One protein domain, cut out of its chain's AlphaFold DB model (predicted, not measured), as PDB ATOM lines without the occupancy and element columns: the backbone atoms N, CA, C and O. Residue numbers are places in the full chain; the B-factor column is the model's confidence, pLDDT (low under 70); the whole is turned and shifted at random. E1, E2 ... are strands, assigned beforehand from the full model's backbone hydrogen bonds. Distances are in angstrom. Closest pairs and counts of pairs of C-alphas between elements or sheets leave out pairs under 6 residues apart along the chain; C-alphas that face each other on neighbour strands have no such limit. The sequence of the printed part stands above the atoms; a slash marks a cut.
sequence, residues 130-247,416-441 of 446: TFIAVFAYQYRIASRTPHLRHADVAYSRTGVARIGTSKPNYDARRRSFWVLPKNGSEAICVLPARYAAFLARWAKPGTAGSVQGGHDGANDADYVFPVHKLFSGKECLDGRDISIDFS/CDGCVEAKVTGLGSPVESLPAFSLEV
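This is residues 130 to 247 and 416 to 441 of the 446 residues of an uncharacterized protein of Planctomycetaceae bacterium (UniProt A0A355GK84). Two curled, strongly twisted sheets make a sandwich, face to face with their strands crossed at 63 degrees, and long loops, residues 164 to 192, 204 to 222 and 230 to 242, reach away from it. The 144 printed residues hold no named helix and strands E1 to E8 in that order; sheet E2 E1 E4 E5 is antiparallel, sheet E3 E8 E7 E6 mixed. The class is all strand, with under half of the residues in named strands. It is only just compact, close to loose, with a radius of gyration of the C-alphas of 17.3 A and spans of 50 by 42 by 29 A.

Find C-alpha 131 at (35.983, 24.594, 80.198); from there E1, residues 131 to 140, runs 25.0 A, bending by 60 degrees at residue 134. E2, residues 152 to 156, runs on into E3, residues 158 to 163, at 86 degrees. E4, residues 193 to 203, 25.3 A, bends by 80 degrees at residue 199; E5 is 223 to 229 and E6 243 to 247. E7, residues 416 to 425, runs 29.3 A, and E8, 436 to 441, ends at (50.343, 44.976, 95.964).

Look within hydrogen-bond range at N 138 and O 154, 3.0 A, in hairpin E1 and E2; N 133 and O 198, 2.8 A, between antiparallel E1 and E4; and N 201 and O 225, 3.0 A, in hairpin E4 and E5. In the other sheet find N 161 and O 439, 2.8 A, between parallel E3 and E8; N 418 and O 438, 2.9 A, in hairpin E7 and E8; and N 245 and O 423, 2.9 A, between antiparallel E6 and E7. Across the sandwich, the closest C-alphas of E1 and E8, Val 134 and Ala 436, are 5.2 A apart.

The farthest C-alphas, of Glu 186 and Gly 239, are 52.3 A apart. Residues 248 to 415 are cut out, leaving 15.8 A between C-alphas 247 and 416. The links E1 to E2, E3 to E4, E4 to E5 and E5 to E6 are long. The model's pLDDT is under 70 at residues 214 to 220.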
ATOM      1  N   THR A 130      34.615  19.849  80.407       95.38
ATOM      2  CA  THR A 130      35.619  20.847  80.774       95.38
ATOM      3  C   THR A 130      35.419  22.188  80.075       95.38
ATOM      4  O   THR A 130      34.912  22.286  78.958       95.38
ATOM      5  N   PHE A 131      35.872  23.244  80.740       97.12
ATOM      6  CA  PHE A 131      35.983  24.594  80.198       97.12
ATOM      7  C   PHE A 131      37.409  25.118  80.384       97.12
ATOM      8  O   PHE A 131      38.199  24.549  81.137       97.12
ATOM      9  N   ILE A 132      37.768  26.203  79.704       98.12
ATOM     10  CA  ILE A 132      39.077  26.834  79.871       98.12
ATOM     11  C   ILE A 132      39.044  27.697  81.126       98.12
ATOM     12  O   ILE A 132      38.129  28.487  81.340       98.12
ATOM     13  N   ALA A 133      40.076  27.606  81.953       98.56
ATOM     14  CA  ALA A 133      40.218  28.478  83.104       98.56
ATOM     15  C   ALA A 133      41.691  28.854  83.314       98.56
ATOM     16  O   ALA A 133      42.580  28.000  83.298       98.56
ATOM     17  N   VAL A 134      41.963  30.146  83.528       98.75
ATOM     18  CA  VAL A 134      43.323  30.643  83.810       98.75
ATOM     19  C   VAL A 134      43.633  30.532  85.298       98.75
ATOM     20  O   VAL A 134      42.886  31.061  86.110       98.75
ATOM     21  N   PHE A 135      44.723  29.886  85.690       98.81
ATOM     22  CA  PHE A 135      45.105  29.781  87.100       98.81
ATOM     23  C   PHE A 135      46.437  30.454  87.358       98.81
ATOM     24  O   PHE A 135      47.394  30.217  86.624       98.81
ATOM     25  N   ALA A 136      46.514  31.211  88.452       98.50
ATOM     26  CA  ALA A 136      47.791  31.474  89.090       98.50
ATOM     27  C   ALA A 136      48.274  30.173  89.735       98.50
ATOM     28  O   ALA A 136      47.501  29.526  90.448       98.50
ATOM     29  N   TYR A 137      49.520  29.772  89.494       97.81
ATOM     30  CA  TYR A 137      50.003  28.486  89.994       97.81
ATOM     31  C   TYR A 137      51.485  28.492  90.349       97.81
ATOM     32  O   TYR A 137      52.286  29.252  89.801       97.81
ATOM     33  N   GLN A 138      51.853  27.638  91.302       96.38
ATOM     34  CA  GLN A 138      53.240  27.449  91.711       96.38
ATOM     35  C   GLN A 138      53.435  26.073  92.347       96.38
ATOM     36  O   GLN A 138      52.591  25.631  93.122       96.38
ATOM     37  N   TYR A 139      54.578  25.435  92.089       97.31
ATOM     38  CA  TYR A 139      54.999  24.253  92.838       97.31
ATOM     39  C   TYR A 139      55.336  24.626  94.289       97.31
ATOM     40  O   TYR A 139      56.101  25.560  94.547       97.31
ATOM     41  N   ARG A 140      54.733  23.930  95.250       96.38
ATOM     42  CA  ARG A 140      54.836  24.208  96.683       96.38
ATOM     43  C   ARG A 140      55.276  22.958  97.428       96.38
ATOM     44  O   ARG A 140      54.831  21.862  97.115       96.38
ATOM     45  N   ILE A 141      56.097  23.159  98.455       96.19
ATOM     46  CA  ILE A 141      56.383  22.139  99.473       96.19
ATOM     47  C   ILE A 141      55.098  21.751 100.216       96.19
ATOM     48  O   ILE A 141      54.168  22.561 100.287       96.19
ATOM     49  N   ALA A 142      55.070  20.570 100.832       95.75
ATOM     50  CA  ALA A 142      53.874  20.015 101.473       95.75
ATOM     51  C   ALA A 142      53.179  20.983 102.432       95.75
ATOM     52  O   ALA A 142      51.981  21.209 102.322       95.75
ATOM     53  N   SER A 143      53.922  21.648 103.317       94.38
ATOM     54  CA  SER A 143      53.357  22.595 104.298       94.38
ATOM     55  C   SER A 143      52.694  23.839 103.682       94.38
ATOM     56  O   SER A 143      52.135  24.671 104.399       94.38
ATOM     57  N   ARG A 144      52.782  24.003 102.359       94.06
ATOM     58  CA  ARG A 144      52.237  25.121 101.584       94.06
ATOM     59  C   ARG A 144      51.279  24.664 100.478       94.06
ATOM     60  O   ARG A 144      50.887  25.505  99.669       94.06
ATOM     61  N   THR A 145      50.903  23.384 100.425       94.31
ATOM     62  CA  THR A 145      49.832  22.893  99.546       94.31
ATOM     63  C   THR A 145      48.482  22.903 100.272       94.31
ATOM     64  O   THR A 145      48.444  22.833 101.500       94.31
ATOM     65  N   PRO A 146      47.346  22.959  99.553       91.75
ATOM     66  CA  PRO A 146      46.021  22.900 100.176       91.75
ATOM     67  C   PRO A 146      45.760  21.643 101.018       91.75
ATOM     68  O   PRO A 146      45.021  21.709 101.994       91.75
ATOM     69  N   HIS A 147      46.348  20.502 100.644       91.62
ATOM     70  CA  HIS A 147      46.149  19.218 101.327       91.62
ATOM     71  C   HIS A 147      47.170  18.949 102.442       91.62
ATOM     72  O   HIS A 147      46.937  18.062 103.259       91.62
ATOM     73  N   LEU A 148      48.293  19.678 102.481       93.38
ATOM     74  CA  LEU A 148      49.346  19.554 103.497       93.38
ATOM     75  C   LEU A 148      50.045  18.179 103.576       93.38
ATOM     76  O   LEU A 148      50.649  17.856 104.596       93.38
ATOM     77  N   ARG A 149      49.969  17.351 102.520       93.56
ATOM     78  CA  ARG A 149      50.468  15.952 102.547       93.56
ATOM     79  C   ARG A 149      51.838  15.752 101.904       93.56
ATOM     80  O   ARG A 149      52.689  15.090 102.476       93.56
ATOM     81  N   HIS A 150      52.018  16.280 100.703       96.31
ATOM     82  CA  HIS A 150      53.236  16.181  99.897       96.31
ATOM     83  C   HIS A 150      53.369  17.461  99.070       96.31
ATOM     84  O   HIS A 150      52.414  18.243  98.979       96.31
ATOM     85  N   ALA A 151      54.539  17.686  98.485       97.50
ATOM     86  CA  ALA A 151      54.749  18.757  97.531       97.50
ATOM     87  C   ALA A 151      53.847  18.573  96.301       97.50
ATOM     88  O   ALA A 151      53.659  17.458  95.803       97.50
ATOM     89  N   ASP A 152      53.272  19.671  95.822       97.19
ATOM     90  CA  ASP A 152      52.357  19.689  94.680       97.19
ATOM     91  C   ASP A 152      52.286  21.090  94.059       97.19
ATOM     92  O   ASP A 152      52.721  22.084  94.647       97.19
ATOM     93  N   VAL A 153      51.720  21.185  92.863       97.06
ATOM     94  CA  VAL A 153      51.300  22.442  92.265       97.06
ATOM     95  C   VAL A 153      50.069  22.954  93.013       97.06
ATOM     96  O   VAL A 153      49.018  22.321  93.054       97.06
ATOM     97  N   ALA A 154      50.194  24.139  93.602       96.19
ATOM     98  CA  ALA A 154      49.066  24.869  94.155       96.19
ATOM     99  C   ALA A 154      48.499  25.815  93.093       96.19
ATOM    100  O   ALA A 154      49.258  26.517  92.420       96.19
ATOM    101  N   TYR A 155      47.173  25.868  93.001       97.56
ATOM    102  CA  TYR A 155      46.435  26.668  92.030       97.56
ATOM    103  C   TYR A 155      45.539  27.684  92.733       97.56
ATOM    104  O   TYR A 155      45.031  27.436  93.825       97.56
ATOM    105  N   SER A 156      45.320  28.826  92.089       96.75
ATOM    106  CA  SER A 156      44.419  29.865  92.566       96.75
ATOM    107  C   SER A 156      43.752  30.581  91.396       96.75
ATOM    108  O   SER A 156      44.381  30.862  90.376       96.75
ATOM    109  N   ARG A 157      42.476  30.939  91.572       96.19
ATOM    110  CA  ARG A 157      41.757  31.861  90.676       96.19
ATOM    111  C   ARG A 157      42.196  33.316  90.850       96.19
ATOM    112  O   ARG A 157      41.741  34.168  90.101       96.19
ATOM    113  N   THR A 158      43.041  33.601  91.841       97.50
ATOM    114  CA  THR A 158      43.628  34.920  92.110       97.50
ATOM    115  C   THR A 158      45.144  34.806  92.233       97.50
ATOM    116  O   THR A 158      45.637  34.109  93.126       97.50
ATOM    117  N   GLY A 159      45.893  35.491  91.372       97.38
ATOM    118  CA  GLY A 159      47.334  35.666  91.548       97.38
ATOM    119  C   GLY A 159      47.663  37.000  92.210       97.38
ATOM    120  O   GLY A 159      46.918  37.972  92.104       97.38
ATOM    121  N   VAL A 160      48.786  37.035  92.929       97.25
ATOM    122  CA  VAL A 160      49.255  38.232  93.634       97.25
ATOM    123  C   VAL A 160      50.679  38.535  93.198       97.25
ATOM    124  O   VAL A 160      51.616  37.844  93.610       97.25
ATOM    125  N   ALA A 161      50.836  39.566  92.376       97.38
ATOM    126  CA  ALA A 161      52.126  40.155  92.060       97.38
ATOM    127  C   ALA A 161      52.457  41.275  93.061       97.38
ATOM    128  O   ALA A 161      51.587  41.789  93.773       97.38
ATOM    129  N   ARG A 162      53.735  41.654  93.157       96.25
ATOM    130  CA  ARG A 162      54.171  42.747  94.034       96.25
ATOM    131  C   ARG A 162      54.915  43.836  93.284       96.25
ATOM    132  O   ARG A 162      55.885  43.537  92.590       96.25
ATOM    133  N   ILE A 163      54.497  45.082  93.490       95.12
ATOM    134  CA  ILE A 163      55.152  46.266  92.931       95.12
ATOM    135  C   ILE A 163      56.493  46.529  93.626       95.12
ATOM    136  O   ILE A 163      56.713  46.132  94.775       95.12
ATOM    137  N   GLY A 164      57.385  47.227  92.932       94.94
ATOM    138  CA  GLY A 164      58.765  47.443  93.346       94.94
ATOM    139  C   GLY A 164      59.416  48.582  92.571       94.94
ATOM    140  O   GLY A 164      58.809  49.189  91.691       94.94
ATOM    141  N   THR A 165      60.671  48.860  92.909       94.75
ATOM    142  CA  THR A 165      61.488  49.911  92.287       94.75
ATOM    143  C   THR A 165      62.577  49.383  91.357       94.75
ATOM    144  O   THR A 165      63.376  50.138  90.807       94.75
ATOM    145  N   SER A 166      62.633  48.065  91.163       95.38
ATOM    146  CA  SER A 166      63.559  47.420  90.236       95.38
ATOM    147  C   SER A 166      62.934  46.201  89.564       95.38
ATOM    148  O   SER A 166      61.908  45.680  90.001       95.38
ATOM    149  N   LYS A 167      63.564  45.761  88.471       95.50
ATOM    150  CA  LYS A 167      63.130  44.623  87.648       95.50
ATOM    151  C   LYS A 167      63.036  43.315  88.457       95.50
ATOM    152  O   LYS A 167      63.718  43.194  89.478       95.50
ATOM    153  N   PRO A 168      62.259  42.318  87.983       96.19
ATOM    154  CA  PRO A 168      62.175  41.017  88.635       96.19
ATOM    155  C   PRO A 168      63.547  40.367  88.823       96.19
ATOM    156  O   PRO A 168      64.386  40.377  87.919       96.19
ATOM    157  N   ASN A 169      63.745  39.722  89.969       95.38
ATOM    158  CA  ASN A 169      64.924  38.910  90.238       95.38
ATOM    159  C   ASN A 169      64.520  37.451  90.472       95.38
ATOM    160  O   ASN A 169      64.165  37.078  91.584       95.38
ATOM    161  N   TYR A 170      64.577  36.616  89.435       95.44
ATOM    162  CA  TYR A 170      64.391  35.175  89.610       95.44
ATOM    163  C   TYR A 170      65.629  34.552  90.270       95.44
ATOM    164  O   TYR A 170      66.729  34.571  89.698       95.44
ATOM    165  N   ASP A 171      65.447  33.978  91.460       94.94
ATOM    166  CA  ASP A 171      66.451  33.152  92.119       94.94
ATOM    167  C   ASP A 171      66.212  31.684  91.773       94.94
ATOM    168  O   ASP A 171      65.392  30.984  92.377       94.94
ATOM    169  N   ALA A 172      66.993  31.205  90.807       94.44
ATOM    170  CA  ALA A 172      66.922  29.831  90.341       94.44
ATOM    171  C   ALA A 172      67.209  28.808  91.449       94.44
ATOM    172  O   ALA A 172      66.746  27.688  91.337       94.44
ATOM    173  N   ARG A 173      67.881  29.148  92.557       93.88
ATOM    174  CA  ARG A 173      68.060  28.215  93.689       93.88
ATOM    175  C   ARG A 173      66.776  28.015  94.482       93.88
ATOM    176  O   ARG A 173      66.535  26.919  94.967       93.88
ATOM    177  N   ARG A 174      65.960  29.066  94.585       93.75
ATOM    178  CA  ARG A 174      64.699  29.091  95.340       93.75
ATOM    179  C   ARG A 174      63.469  28.804  94.475       93.75
ATOM    180  O   ARG A 174      62.358  28.843  94.999       93.75
ATOM    181  N   ARG A 175      63.648  28.622  93.160       95.19
ATOM    182  CA  ARG A 175      62.568  28.472  92.161       95.19
ATOM    183  C   ARG A 175      61.484  29.545  92.300       95.19
ATOM    184  O   ARG A 175      60.287  29.283  92.210       95.19
ATOM    185  N   SER A 176      61.909  30.769  92.600       95.06
ATOM    186  CA  SER A 176      61.013  31.878  92.918       95.06
ATOM    187  C   SER A 176      61.671  33.228  92.668       95.06
ATOM    188  O   SER A 176      62.895  33.349  92.584       95.06
ATOM    189  N   PHE A 177      60.839  34.260  92.541       95.81
ATOM    190  CA  PHE A 177      61.300  35.640  92.509       95.81
ATOM    191  C   PHE A 177      61.678  36.116  93.910       95.81
ATOM    192  O   PHE A 177      60.969  35.855  94.883       95.81
ATOM    193  N   TRP A 178      62.803  36.818  93.997       94.31
ATOM    194  CA  TRP A 178      63.369  37.328  95.233       94.31
ATOM    195  C   TRP A 178      63.256  38.847  95.302       94.31
ATOM    196  O   TRP A 178      63.447  39.538  94.305       94.31
ATOM    197  N   VAL A 179      62.958  39.359  96.496       93.75
ATOM    198  CA  VAL A 179      62.694  40.787  96.724       93.75
ATOM    199  C   VAL A 179      63.954  41.648  96.636       93.75
ATOM    200  O   VAL A 179      63.873  42.810  96.245       93.75
ATOM    201  N   LEU A 180      65.116  41.084  96.973       93.31
ATOM    202  CA  LEU A 180      66.380  41.815  96.948       93.31
ATOM    203  C   LEU A 180      67.010  41.757  95.553       93.31
ATOM    204  O   LEU A 180      67.071  40.668  94.971       93.31
ATOM    205  N   PRO A 181      67.539  42.868  95.029       92.50
ATOM    206  CA  PRO A 181      68.175  42.906  93.724       92.50
ATOM    207  C   PRO A 181      69.552  42.227  93.749       92.50
ATOM    208  O   PRO A 181      70.261  42.223  94.755       92.50
ATOM    209  N   LYS A 182      69.964  41.654  92.609       88.62
ATOM    210  CA  LYS A 182      71.239  40.909  92.494       88.62
ATOM    211  C   LYS A 182      72.480  41.773  92.738       88.62
ATOM    212  O   LYS A 182      73.519  41.241  93.102       88.62
ATOM    213  N   ASN A 183      72.379  43.076  92.488       88.44
ATOM    214  CA  ASN A 183      73.474  44.036  92.638       88.44
ATOM    215  C   ASN A 183      73.636  44.552  94.082       88.44
ATOM    216  O   ASN A 183      74.535  45.352  94.317       88.44
ATOM    217  N   GLY A 184      72.774  44.137  95.021       86.56
ATOM    218  CA  GLY A 184      72.825  44.581  96.414       86.56
ATOM    219  C   GLY A 184      72.381  46.027  96.652       86.56
ATOM    220  O   GLY A 184      72.672  46.564  97.715       86.56
ATOM    221  N   SER A 185      71.706  46.677  95.695       91.12
ATOM    222  CA  SER A 185      71.152  48.018  95.918       91.12
ATOM    223  C   SER A 185      69.959  47.993  96.883       91.12
ATOM    224  O   SER A 185      69.305  46.967  97.051       91.12
ATOM    225  N   GLU A 186      69.598  49.150  97.441       90.38
ATOM    226  CA  GLU A 186      68.412  49.330  98.305       90.38
ATOM    227  C   GLU A 186      67.075  49.316  97.532       90.38
ATOM    228  O   GLU A 186      66.017  49.651  98.063       90.38
ATOM    229  N   ALA A 187      67.111  48.952  96.249       93.00
ATOM    230  CA  ALA A 187      65.906  48.841  95.442       93.00
ATOM    231  C   ALA A 187      65.111  47.593  95.841       93.00
ATOM    232  O   ALA A 187      65.656  46.630  96.372       93.00
ATOM    233  N   ILE A 188      63.820  47.591  95.532       93.69
ATOM    234  CA  ILE A 188      62.935  46.459  95.804       93.69
ATOM    235  C   ILE A 188      62.550  45.852  94.462       93.69
ATOM    236  O   ILE A 188      62.013  46.548  93.600       93.69
ATOM    237  N   CYS A 189      62.859  44.581  94.234       96.19
ATOM    238  CA  CYS A 189      62.440  43.899  93.014       96.19
ATOM    239  C   CYS A 189      60.924  43.724  93.006       96.19
ATOM    240  O   CYS A 189      60.328  43.331  94.014       96.19
ATOM    241  N   VAL A 190      60.308  43.962  91.849       96.50
ATOM    242  CA  VAL A 190      58.947  43.484  91.596       96.50
ATOM    243  C   VAL A 190      58.917  41.955  91.701       96.50
ATOM    244  O   VAL A 190      59.881  41.278  91.324       96.50
ATOM    245  N   LEU A 191      57.815  41.402  92.209       97.44
ATOM    246  CA  LEU A 191      57.596  39.955  92.297       97.44
ATOM    247  C   LEU A 191      56.437  39.565  91.374       97.44
ATOM    248  O   LEU A 191      55.285  39.769  91.749       97.44
ATOM    249  N   PRO A 192      56.720  39.027  90.180       97.94
ATOM    250  CA  PRO A 192      55.688  38.573  89.259       97.94
ATOM    251  C   PRO A 192      54.833  37.426  89.805       97.94
ATOM    252  O   PRO A 192      55.303  36.614  90.608       97.94
ATOM    253  N   ALA A 193      53.612  37.307  89.284       98.12
ATOM    254  CA  ALA A 193      52.751  36.135  89.456       98.12
ATOM    255  C   ALA A 193      52.662  35.345  88.140       98.12
ATOM    256  O   ALA A 193      52.512  35.940  87.075       98.12
ATOM    257  N   ARG A 194      52.769  34.012  88.210       98.44
ATOM    258  CA  ARG A 194      52.718  33.112  87.044       98.44
ATOM    259  C   ARG A 194      51.315  32.557  86.847       98.44
ATOM    260  O   ARG A 194      50.735  32.040  87.801       98.44
ATOM    261  N   TYR A 195      50.833  32.611  85.611       98.81
ATOM    262  CA  TYR A 195      49.532  32.118  85.181       98.81
ATOM    263  C   TYR A 195      49.671  31.152  84.003       98.81
ATOM    264  O   TYR A 195      50.563  31.311  83.175       98.81
ATOM    265  N   ALA A 196      48.780  30.170  83.902       98.69
ATOM    266  CA  ALA A 196      48.617  29.348  82.701       98.69
ATOM    267  C   ALA A 196      47.144  28.980  82.488       98.69
ATOM    268  O   ALA A 196      46.329  29.084  83.410       98.69
ATOM    269  N   ALA A 197      46.810  28.560  81.268       98.56
ATOM    270  CA  ALA A 197      45.482  28.086  80.906       98.56
ATOM    271  C   ALA A 197      45.372  26.572  81.133       98.56
ATOM    272  O   ALA A 197      46.288  25.814  80.811       98.56
ATOM    273  N   PHE A 198      44.238  26.136  81.670       98.56
ATOM    274  CA  PHE A 198      43.929  24.730  81.903       98.56
ATOM    275  C   PHE A 198      42.529  24.425  81.385       98.56
ATOM    276  O   PHE A 198      41.645  25.276  81.477       98.56
ATOM    277  N   LEU A 199      42.313  23.200  80.909       97.81
ATOM    278  CA  LEU A 199      40.983  22.609  80.976       97.81
ATOM    279  C   LEU A 199      40.665  22.352  82.443       97.81
ATOM    280  O   LEU A 199      41.497  21.818  83.183       97.81
ATOM    281  N   ALA A 200      39.485  22.771  82.864       97.69
ATOM    282  CA  ALA A 200      39.042  22.756  84.242       97.69
ATOM    283  C   ALA A 200      37.593  22.286  84.335       97.69
ATOM    284  O   ALA A 200      36.856  22.317  83.351       97.69
ATOM    285  N   ARG A 201      37.188  21.872  85.534       95.81
ATOM    286  CA  ARG A 201      35.816  21.445  85.824       95.81
ATOM    287  C   ARG A 201      35.339  21.983  87.165       95.81
ATOM    288  O   ARG A 201      36.149  22.231  88.060       95.81
ATOM    289  N   TRP A 202      34.024  22.106  87.306       94.88
ATOM    290  CA  TRP A 202      33.383  22.303  88.602       94.88
ATOM    291  C   TRP A 202      33.318  20.969  89.344       94.88
ATOM    292  O   TRP A 202      32.901  19.962  88.772       94.88
ATOM    293  N   ALA A 203      33.747  20.946  90.602       92.88
ATOM    294  CA  ALA A 203      33.622  19.772  91.457       92.88
ATOM    295  C   ALA A 203      33.648  20.146  92.944       92.88
ATOM    296  O   ALA A 203      34.133  21.210  93.333       92.88
ATOM    297  N   LYS A 204      33.189  19.221  93.788       90.56
ATOM    298  CA  LYS A 204      33.372  19.294  95.239       90.56
ATOM    299  C   LYS A 204      34.819  18.948  95.623       90.56
ATOM    300  O   LYS A 204      35.449  18.137  94.937       90.56
ATOM    301  N   PRO A 205      35.346  19.491  96.737       88.44
ATOM    302  CA  PRO A 205      36.614  19.036  97.298       88.44
ATOM    303  C   PRO A 205      36.576  17.535  97.626       88.44
ATOM    304  O   PRO A 205      35.521  16.973  97.910       88.44
ATOM    305  N   GLY A 206      37.736  16.884  97.622       85.75
ATOM    306  CA  GLY A 206      37.863  15.444  97.829       85.75
ATOM    307  C   GLY A 206      38.655  14.815  96.695       85.75
ATOM    308  O   GLY A 206      39.839  15.105  96.541       85.75
ATOM    309  N   THR A 207      38.009  13.970  95.891       82.69
ATOM    310  CA  THR A 207      38.661  13.292  94.758       82.69
ATOM    311  C   THR A 207      39.139  14.258  93.675       82.69
ATOM    312  O   THR A 207      40.141  13.972  93.030       82.69
ATOM    313  N   ALA A 208      38.477  15.406  93.501       83.06
ATOM    314  CA  ALA A 208      38.898  16.441  92.553       83.06
ATOM    315  C   ALA A 208      40.081  17.292  93.054       83.06
ATOM    316  O   ALA A 208      40.756  17.937  92.255       83.06
ATOM    317  N   GLY A 209      40.337  17.301  94.368       87.44
ATOM    318  CA  GLY A 209      41.419  18.060  94.989       87.44
ATOM    319  C   GLY A 209      41.043  18.677  96.337       87.44
ATOM    320  O   GLY A 209      39.924  18.537  96.835       87.44
ATOM    321  N   SER A 210      41.999  19.381  96.940       90.00
ATOM    322  CA  SER A 210      41.830  20.089  98.216       90.00
ATOM    323  C   SER A 210      41.811  21.602  98.021       90.00
ATOM    324  O   SER A 210      42.508  22.132  97.158       90.00
ATOM    325  N   VAL A 211      41.067  22.306  98.876       90.06
ATOM    326  CA  VAL A 211      40.972  23.774  98.884       90.06
ATOM    327  C   VAL A 211      41.523  24.312 100.202       90.06
ATOM    328  O   VAL A 211      41.144  23.852 101.280       90.06
ATOM    329  N   GLN A 212      42.434  25.286 100.131       85.75
ATOM    330  CA  GLN A 212      43.061  25.867 101.317       85.75
ATOM    331  C   GLN A 212      42.037  26.664 102.136       85.75
ATOM    332  O   GLN A 212      41.270  27.446 101.583       85.75
ATOM    333  N   GLY A 213      42.055  26.499 103.462       74.38
ATOM    334  CA  GLY A 213      41.137  27.210 104.360       74.38
ATOM    335  C   GLY A 213      39.718  26.634 104.397       74.38
ATOM    336  O   GLY A 213      38.888  27.152 105.137       74.38
ATOM    337  N   GLY A 214      39.446  25.545 103.670       59.75
ATOM    338  CA  GLY A 214      38.243  24.741 103.870       59.75
ATOM    339  C   GLY A 214      38.351  23.948 105.173       59.75
ATOM    340  O   GLY A 214      38.712  22.778 105.137       59.75
ATOM    341  N   HIS A 215      38.127  24.588 106.323       51.91
ATOM    342  CA  HIS A 215      37.952  23.889 107.602       51.91
ATOM    343  C   HIS A 215      36.475  23.545 107.838       51.91
ATOM    344  O   HIS A 215      35.596  24.367 107.591       51.91
ATOM    345  N   ASP A 216      36.268  22.328 108.349       44.69
ATOM    346  CA  ASP A 216      35.224  21.875 109.275       44.69
ATOM    347  C   ASP A 216      33.795  22.384 109.045       44.69
ATOM    348  O   ASP A 216      33.244  23.190 109.792       44.69
ATOM    349  N   GLY A 217      33.155  21.825 108.025       51.44
ATOM    350  CA  GLY A 217      31.727  21.963 107.771       51.44
ATOM    351  C   GLY A 217      31.385  21.359 106.418       51.44
ATOM    352  O   GLY A 217      32.248  21.290 105.543       51.44
ATOM    353  N   ALA A 218      30.143  20.904 106.246       53.59
ATOM    354  CA  ALA A 218      29.599  20.473 104.960       53.59
ATOM    355  C   ALA A 218      29.569  21.667 103.990       53.59
ATOM    356  O   ALA A 218      28.549  22.329 103.822       53.59
ATOM    357  N   ASN A 219      30.721  22.026 103.430       58.53
ATOM    358  CA  ASN A 219      30.805  23.081 102.443       58.53
ATOM    359  C   ASN A 219      30.469  22.462 101.086       58.53
ATOM    360  O   ASN A 219      31.343  21.966 100.377       58.53
ATOM    361  N   ASP A 220      29.179  22.471 100.756       66.94
ATOM    362  CA  ASP A 220      28.620  21.961  99.501       66.94
ATOM    363  C   ASP A 220      28.874  22.914  98.312       66.94
ATOM    364  O   ASP A 220      28.160  22.876  97.310       66.94
ATOM    365  N   ALA A 221      29.878  23.790  98.375       84.00
ATOM    366  CA  ALA A 221      30.244  24.641  97.249       84.00
ATOM    367  C   ALA A 221      31.052  23.850  96.210       84.00
ATOM    368  O   ALA A 221      31.964  23.096  96.556       84.00
ATOM    369  N   ASP A 222      30.726  24.031  94.929       90.56
ATOM    370  CA  ASP A 222      31.600  23.582  93.846       90.56
ATOM    371  C   ASP A 222      32.743  24.578  93.649       90.56
ATOM    372  O   ASP A 222      32.564  25.796  93.717       90.56
ATOM    373  N   TYR A 223      33.928  24.043  93.381       92.94
ATOM    374  CA  TYR A 223      35.137  24.794  93.076       92.94
ATOM    375  C   TYR A 223      35.632  24.437  91.677       92.94
ATOM    376  O   TYR A 223      35.327  23.370  91.144       92.94
ATOM    377  N   VAL A 224      36.428  25.332  91.094       95.38
ATOM    378  CA  VAL A 224      37.064  25.113  89.794       95.38
ATOM    379  C   VAL A 224      38.403  24.409  89.999       95.38
ATOM    380  O   VAL A 224      39.329  25.004  90.556       95.38
ATOM    381  N   PHE A 225      38.523  23.173  89.517       96.00
ATOM    382  CA  PHE A 225      39.756  22.385  89.586       96.00
ATOM    383  C   PHE A 225      40.407  22.247  88.204       96.00
ATOM    384  O   PHE A 225      39.699  21.951  87.238       96.00
ATOM    385  N   PRO A 226      41.733  22.450  88.083       96.94
ATOM    386  CA  PRO A 226      42.454  22.184  86.844       96.94
ATOM    387  C   PRO A 226      42.543  20.672  86.592       96.94
ATOM    388  O   PRO A 226      42.789  19.896  87.510       96.94
ATOM    389  N   VAL A 227      42.366  20.269  85.336       95.69
ATOM    390  CA  VAL A 227      42.370  18.864  84.890       95.69
ATOM    391  C   VAL A 227      43.516  18.596  83.919       95.69
ATOM    392  O   VAL A 227      44.192  17.575  84.025       95.69
ATOM    393  N   HIS A 228      43.745  19.512  82.972       97.44
ATOM    394  CA  HIS A 228      44.779  19.375  81.945       97.44
ATOM    395  C   HIS A 228      45.382  20.736  81.617       97.44
ATOM    396  O   HIS A 228      44.641  21.671  81.313       97.44
ATOM    397  N   LYS A 229      46.709  20.877  81.673       98.25
ATOM    398  CA  LYS A 229      47.370  22.119  81.249       98.25
ATOM    399  C   LYS A 229      47.275  22.250  79.734       98.25
ATOM    400  O   LYS A 229      47.632  21.328  79.007       98.25
ATOM    401  N   LEU A 230      46.842  23.412  79.267       98.19
ATOM    402  CA  LEU A 230      46.857  23.738  77.849       98.19
ATOM    403  C   LEU A 230      48.217  24.340  77.481       98.19
ATOM    404  O   LEU A 230      48.740  25.200  78.190       98.19
ATOM    405  N   PHE A 231      48.770  23.900  76.354       98.00
ATOM    406  CA  PHE A 231      49.975  24.460  75.751       98.00
ATOM    407  C   PHE A 231      49.868  24.442  74.227       98.00
ATOM    408  O   PHE A 231      49.106  23.657  73.663       98.00
ATOM    409  N   SER A 232      50.599  25.329  73.554       96.69
ATOM    410  CA  SER A 232      50.502  25.459  72.098       96.69
ATOM    411  C   SER A 232      51.172  24.284  71.370       96.69
ATOM    412  O   SER A 232      52.254  23.842  71.756       96.69
ATOM    413  N   GLY A 233      50.563  23.821  70.279       96.06
ATOM    414  CA  GLY A 233      51.058  22.759  69.405       96.06
ATOM    415  C   GLY A 233      50.163  21.519  69.352       96.06
ATOM    416  O   GLY A 233      49.095  21.450  69.963       96.06
ATOM    417  N   LYS A 234      50.639  20.513  68.607       95.88
ATOM    418  CA  LYS A 234      49.899  19.275  68.288       95.88
ATOM    419  C   LYS A 234      49.987  18.172  69.339       95.88
ATOM    420  O   LYS A 234      49.322  17.155  69.213       95.88
ATOM    421  N   GLU A 235      50.853  18.351  70.330       96.38
ATOM    422  CA  GLU A 235      51.123  17.358  71.378       96.38
ATOM    423  C   GLU A 235      50.317  17.632  72.658       96.38
ATOM    424  O   GLU A 235      50.423  16.881  73.620       96.38
ATOM    425  N   CYS A 236      49.522  18.711  72.700       96.81
ATOM    426  CA  CYS A 236      48.712  19.053  73.873       96.81
ATOM    427  C   CYS A 236      47.482  18.157  74.016       96.81
ATOM    428  O   CYS A 236      47.196  17.686  75.117       96.81
ATOM    429  N   LEU A 237      46.771  17.936  72.911       95.50
ATOM    430  CA  LEU A 237      45.593  17.082  72.815       95.50
ATOM    431  C   LEU A 237      45.601  16.404  71.446       95.50
ATOM    432  O   LEU A 237      45.828  17.063  70.427       95.50
ATOM    433  N   ASP A 238      45.326  15.106  71.416       93.81
ATOM    434  CA  ASP A 238      45.401  14.308  70.199       93.81
ATOM    435  C   ASP A 238      44.457  14.830  69.110       93.81
ATOM    436  O   ASP A 238      43.290  15.156  69.339       93.81
ATOM    437  N   GLY A 239      44.989  14.929  67.890       92.12
ATOM    438  CA  GLY A 239      44.245  15.413  66.726       92.12
ATOM    439  C   GLY A 239      43.937  16.915  66.730       92.12
ATOM    440  O   GLY A 239      43.232  17.379  65.832       92.12
ATOM    441  N   ARG A 240      44.462  17.688  67.690       94.06
ATOM    442  CA  ARG A 240      44.227  19.133  67.822       94.06
ATOM    443  C   ARG A 240      45.544  19.899  67.741       94.06
ATOM    444  O   ARG A 240      46.553  19.448  68.263       94.06
ATOM    445  N   ASP A 241      45.538  21.060  67.093       96.06
ATOM    446  CA  ASP A 241      46.693  21.968  67.045       96.06
ATOM    447  C   ASP A 241      46.354  23.225  67.844       96.06
ATOM    448  O   ASP A 241      45.625  24.096  67.365       96.06
ATOM    449  N   ILE A 242      46.781  23.253  69.105       96.62
ATOM    450  CA  ILE A 242      46.356  24.261  70.076       96.62
ATOM    451  C   ILE A 242      47.190  25.535  69.918       96.62
ATOM    452  O   ILE A 242      48.399  25.483  69.705       96.62
ATOM    453  N   SER A 243      46.565  26.699  70.075       96.69
ATOM    454  CA  SER A 243      47.264  27.983  70.191       96.69
ATOM    455  C   SER A 243      46.656  28.802  71.324       96.69
ATOM    456  O   SER A 243      45.433  28.825  71.482       96.69
ATOM    457  N   ILE A 244      47.517  29.429  72.128       97.19
ATOM    458  CA  ILE A 244      47.146  30.168  73.337       97.19
ATOM    459  C   ILE A 244      47.744  31.568  73.284       97.19
ATOM    460  O   ILE A 244      48.959  31.712  73.177       97.19
ATOM    461  N   ASP A 245      46.889  32.572  73.456       97.31
ATOM    462  CA  ASP A 245      47.278  33.969  73.623       97.31
ATOM    463  C   ASP A 245      46.755  34.494  74.963       97.31
ATOM    464  O   ASP A 245      45.570  34.347  75.276       97.31
ATOM    465  N   PHE A 246      47.625  35.126  75.749       98.12
ATOM    466  CA  PHE A 246      47.242  35.763  77.008       98.12
ATOM    467  C   PHE A 246      47.035  37.267  76.833       98.12
ATOM    468  O   PHE A 246      47.763  37.926  76.093       98.12
ATOM    469  N   SER A 247      46.071  37.814  77.568       97.00
ATOM    470  CA  SER A 247      45.852  39.258  77.692       97.00
ATOM    471  C   SER A 247      45.523  39.632  79.135       97.00
ATOM    472  O   SER A 247      45.202  38.763  79.948       97.00
ATOM    473  N   CYS A 416      47.249  47.724  91.905       93.94
ATOM    474  CA  CYS A 416      46.059  47.667  91.075       93.94
ATOM    475  C   CYS A 416      45.410  46.292  91.193       93.94
ATOM    476  O   CYS A 416      45.997  45.347  91.723       93.94
ATOM    477  N   ASP A 417      44.185  46.204  90.712       94.94
ATOM    478  CA  ASP A 417      43.426  44.975  90.582       94.94
ATOM    479  C   ASP A 417      42.970  44.810  89.134       94.94
ATOM    480  O   ASP A 417      42.866  45.778  88.378       94.94
ATOM    481  N   GLY A 418      42.773  43.568  88.714       96.44
ATOM    482  CA  GLY A 418      42.535  43.261  87.318       96.44
ATOM    483  C   GLY A 418      42.300  41.788  87.054       96.44
ATOM    484  O   GLY A 418      42.002  41.001  87.960       96.44
ATOM    485  N   CYS A 419      42.461  41.413  85.791       97.62
ATOM    486  CA  CYS A 419      42.330  40.042  85.340       97.62
ATOM    487  C   CYS A 419      43.407  39.636  84.330       97.62
ATOM    488  O   CYS A 419      44.046  40.469  83.685       97.62
ATOM    489  N   VAL A 420      43.580  38.319  84.202       98.38
ATOM    490  CA  VAL A 420      44.337  37.669  83.131       98.38
ATOM    491  C   VAL A 420      43.410  36.716  82.390       98.38
ATOM    492  O   VAL A 420      42.784  35.838  82.991       98.38
ATOM    493  N   GLU A 421      43.365  36.878  81.077       97.94
ATOM    494  CA  GLU A 421      42.555  36.104  80.144       97.94
ATOM    495  C   GLU A 421      43.436  35.244  79.246       97.94
ATOM    496  O   GLU A 421      44.568  35.612  78.928       97.94
ATOM    497  N   ALA A 422      42.895  34.107  78.810       97.75
ATOM    498  CA  ALA A 422      43.503  33.263  77.793       97.75
ATOM    499  C   ALA A 422      42.509  33.027  76.659       97.75
ATOM    500  O   ALA A 422      41.402  32.518  76.873       97.75
ATOM    501  N   LYS A 423      42.936  33.357  75.443       96.56
ATOM    502  CA  LYS A 423      42.270  32.972  74.209       96.56
ATOM    503  C   LYS A 423      42.915  31.689  73.708       96.56
ATOM    504  O   LYS A 423      44.095  31.683  73.371       96.56
ATOM    505  N   VAL A 424      42.132  30.618  73.650       96.75
ATOM    506  CA  VAL A 424      42.588  29.315  73.154       96.75
ATOM    507  C   VAL A 424      41.886  29.005  71.841       96.75
ATOM    508  O   VAL A 424      40.664  29.104  71.736       96.75
ATOM    509  N   THR A 425      42.659  28.620  70.832       95.88
ATOM    510  CA  THR A 425      42.159  28.156  69.535       95.88
ATOM    511  C   THR A 425      42.656  26.738  69.253       95.88
ATOM    512  O   THR A 425      43.567  26.254  69.924       95.88
ATOM    513  N   GLY A 426      42.019  26.038  68.308       93.88
ATOM    514  CA  GLY A 426      42.392  24.662  67.945       93.88
ATOM    515  C   GLY A 426      41.638  23.546  68.679       93.88
ATOM    516  O   GLY A 426      41.859  22.377  68.386       93.88
ATOM    517  N   LEU A 427      40.703  23.874  69.581       90.44
ATOM    518  CA  LEU A 427      39.908  22.885  70.331       90.44
ATOM    519  C   LEU A 427      38.781  22.210  69.519       90.44
ATOM    520  O   LEU A 427      38.103  21.331  70.038       90.44
ATOM    521  N   GLY A 428      38.563  22.601  68.261       84.56
ATOM    522  CA  GLY A 428      37.506  22.057  67.392       84.56
ATOM    523  C   GLY A 428      36.125  22.699  67.585       84.56
ATOM    524  O   GLY A 428      35.381  22.839  66.618       84.56
ATOM    525  N   SER A 429      35.814  23.182  68.787       82.62
ATOM    526  CA  SER A 429      34.632  23.997  69.088       82.62
ATOM    527  C   SER A 429      34.990  25.152  70.030       82.62
ATOM    528  O   SER A 429      35.988  25.063  70.751       82.62
ATOM    529  N   PRO A 430      34.209  26.248  70.047       84.56
ATOM    530  CA  PRO A 430      34.336  27.265  71.084       84.56
ATOM    531  C   PRO A 430      34.098  26.646  72.465       84.56
ATOM    532  O   PRO A 430      33.117  25.933  72.663       84.56
ATOM    533  N   VAL A 431      34.998  26.929  73.402       89.88
ATOM    534  CA  VAL A 431      34.906  26.517  74.806       89.88
ATOM    535  C   VAL A 431      34.922  27.785  75.653       89.88
ATOM    536  O   VAL A 431      35.680  28.712  75.360       89.88
ATOM    537  N   GLU A 432      34.063  27.850  76.669       92.88
ATOM    538  CA  GLU A 432      34.031  28.973  77.609       92.88
ATOM    539  C   GLU A 432      35.402  29.151  78.280       92.88
ATOM    540  O   GLU A 432      36.072  28.169  78.599       92.88
ATOM    541  N   SER A 433      35.820  30.403  78.486       95.69
ATOM    542  CA  SER A 433      37.092  30.743  79.128       95.69
ATOM    543  C   SER A 433      36.855  31.633  80.338       95.69
ATOM    544  O   SER A 433      36.330  32.738  80.208       95.69
ATOM    545  N   LEU A 434      37.254  31.157  81.519       97.69
ATOM    546  CA  LEU A 434      37.172  31.910  82.763       97.69
ATOM    547  C   LEU A 434      38.504  32.632  83.056       97.69
ATOM    548  O   LEU A 434      39.526  31.956  83.273       97.69
ATOM    549  N   PRO A 435      38.511  33.975  83.176       98.00
ATOM    550  CA  PRO A 435      39.695  34.753  83.547       98.00
ATOM    551  C   PRO A 435      40.094  34.593  85.013       98.00
ATOM    552  O   PRO A 435      39.242  34.425  85.889       98.00
ATOM    553  N   ALA A 436      41.391  34.686  85.299       98.38
ATOM    554  CA  ALA A 436      41.894  34.768  86.669       98.38
ATOM    555  C   ALA A 436      41.836  36.211  87.168       98.38
ATOM    556  O   ALA A 436      42.188  37.121  86.422       98.38
ATOM    557  N   PHE A 437      41.501  36.417  88.439       98.06
ATOM    558  CA  PHE A 437      41.780  37.682  89.113       98.06
ATOM    559  C   PHE A 437      43.289  37.867  89.290       98.06
ATOM    560  O   PHE A 437      44.029  36.912  89.545       98.06
ATOM    561  N   SER A 438      43.735  39.110  89.199       97.75
ATOM    562  CA  SER A 438      45.125  39.500  89.384       97.75
ATOM    563  C   SER A 438      45.197  40.736  90.263       97.75
ATOM    564  O   SER A 438      44.494  41.716  90.035       97.75
ATOM    565  N   LEU A 439      46.022  40.661  91.303       96.94
ATOM    566  CA  LEU A 439      46.240  41.746  92.250       96.94
ATOM    567  C   LEU A 439      47.715  42.125  92.258       96.94
ATOM    568  O   LEU A 439      48.584  41.260  92.376       96.94
ATOM    569  N   GLU A 440      47.997  43.419  92.236       93.88
ATOM    570  CA  GLU A 440      49.337  43.962  92.413       93.88
ATOM    571  C   GLU A 440      49.395  44.764  93.703       93.88
ATOM    572  O   GLU A 440      48.658  45.729  93.886       93.88
ATOM    573  N   VAL A 441      50.271  44.372  94.625       91.31
ATOM    574  CA  VAL A 441      50.343  44.976  95.964       91.31
ATOM    575  C   VAL A 441      51.752  45.440  96.304       91.31
ATOM    576  O   VAL A 441      52.731  44.990  95.717       91.31
TER     577      VAL A 441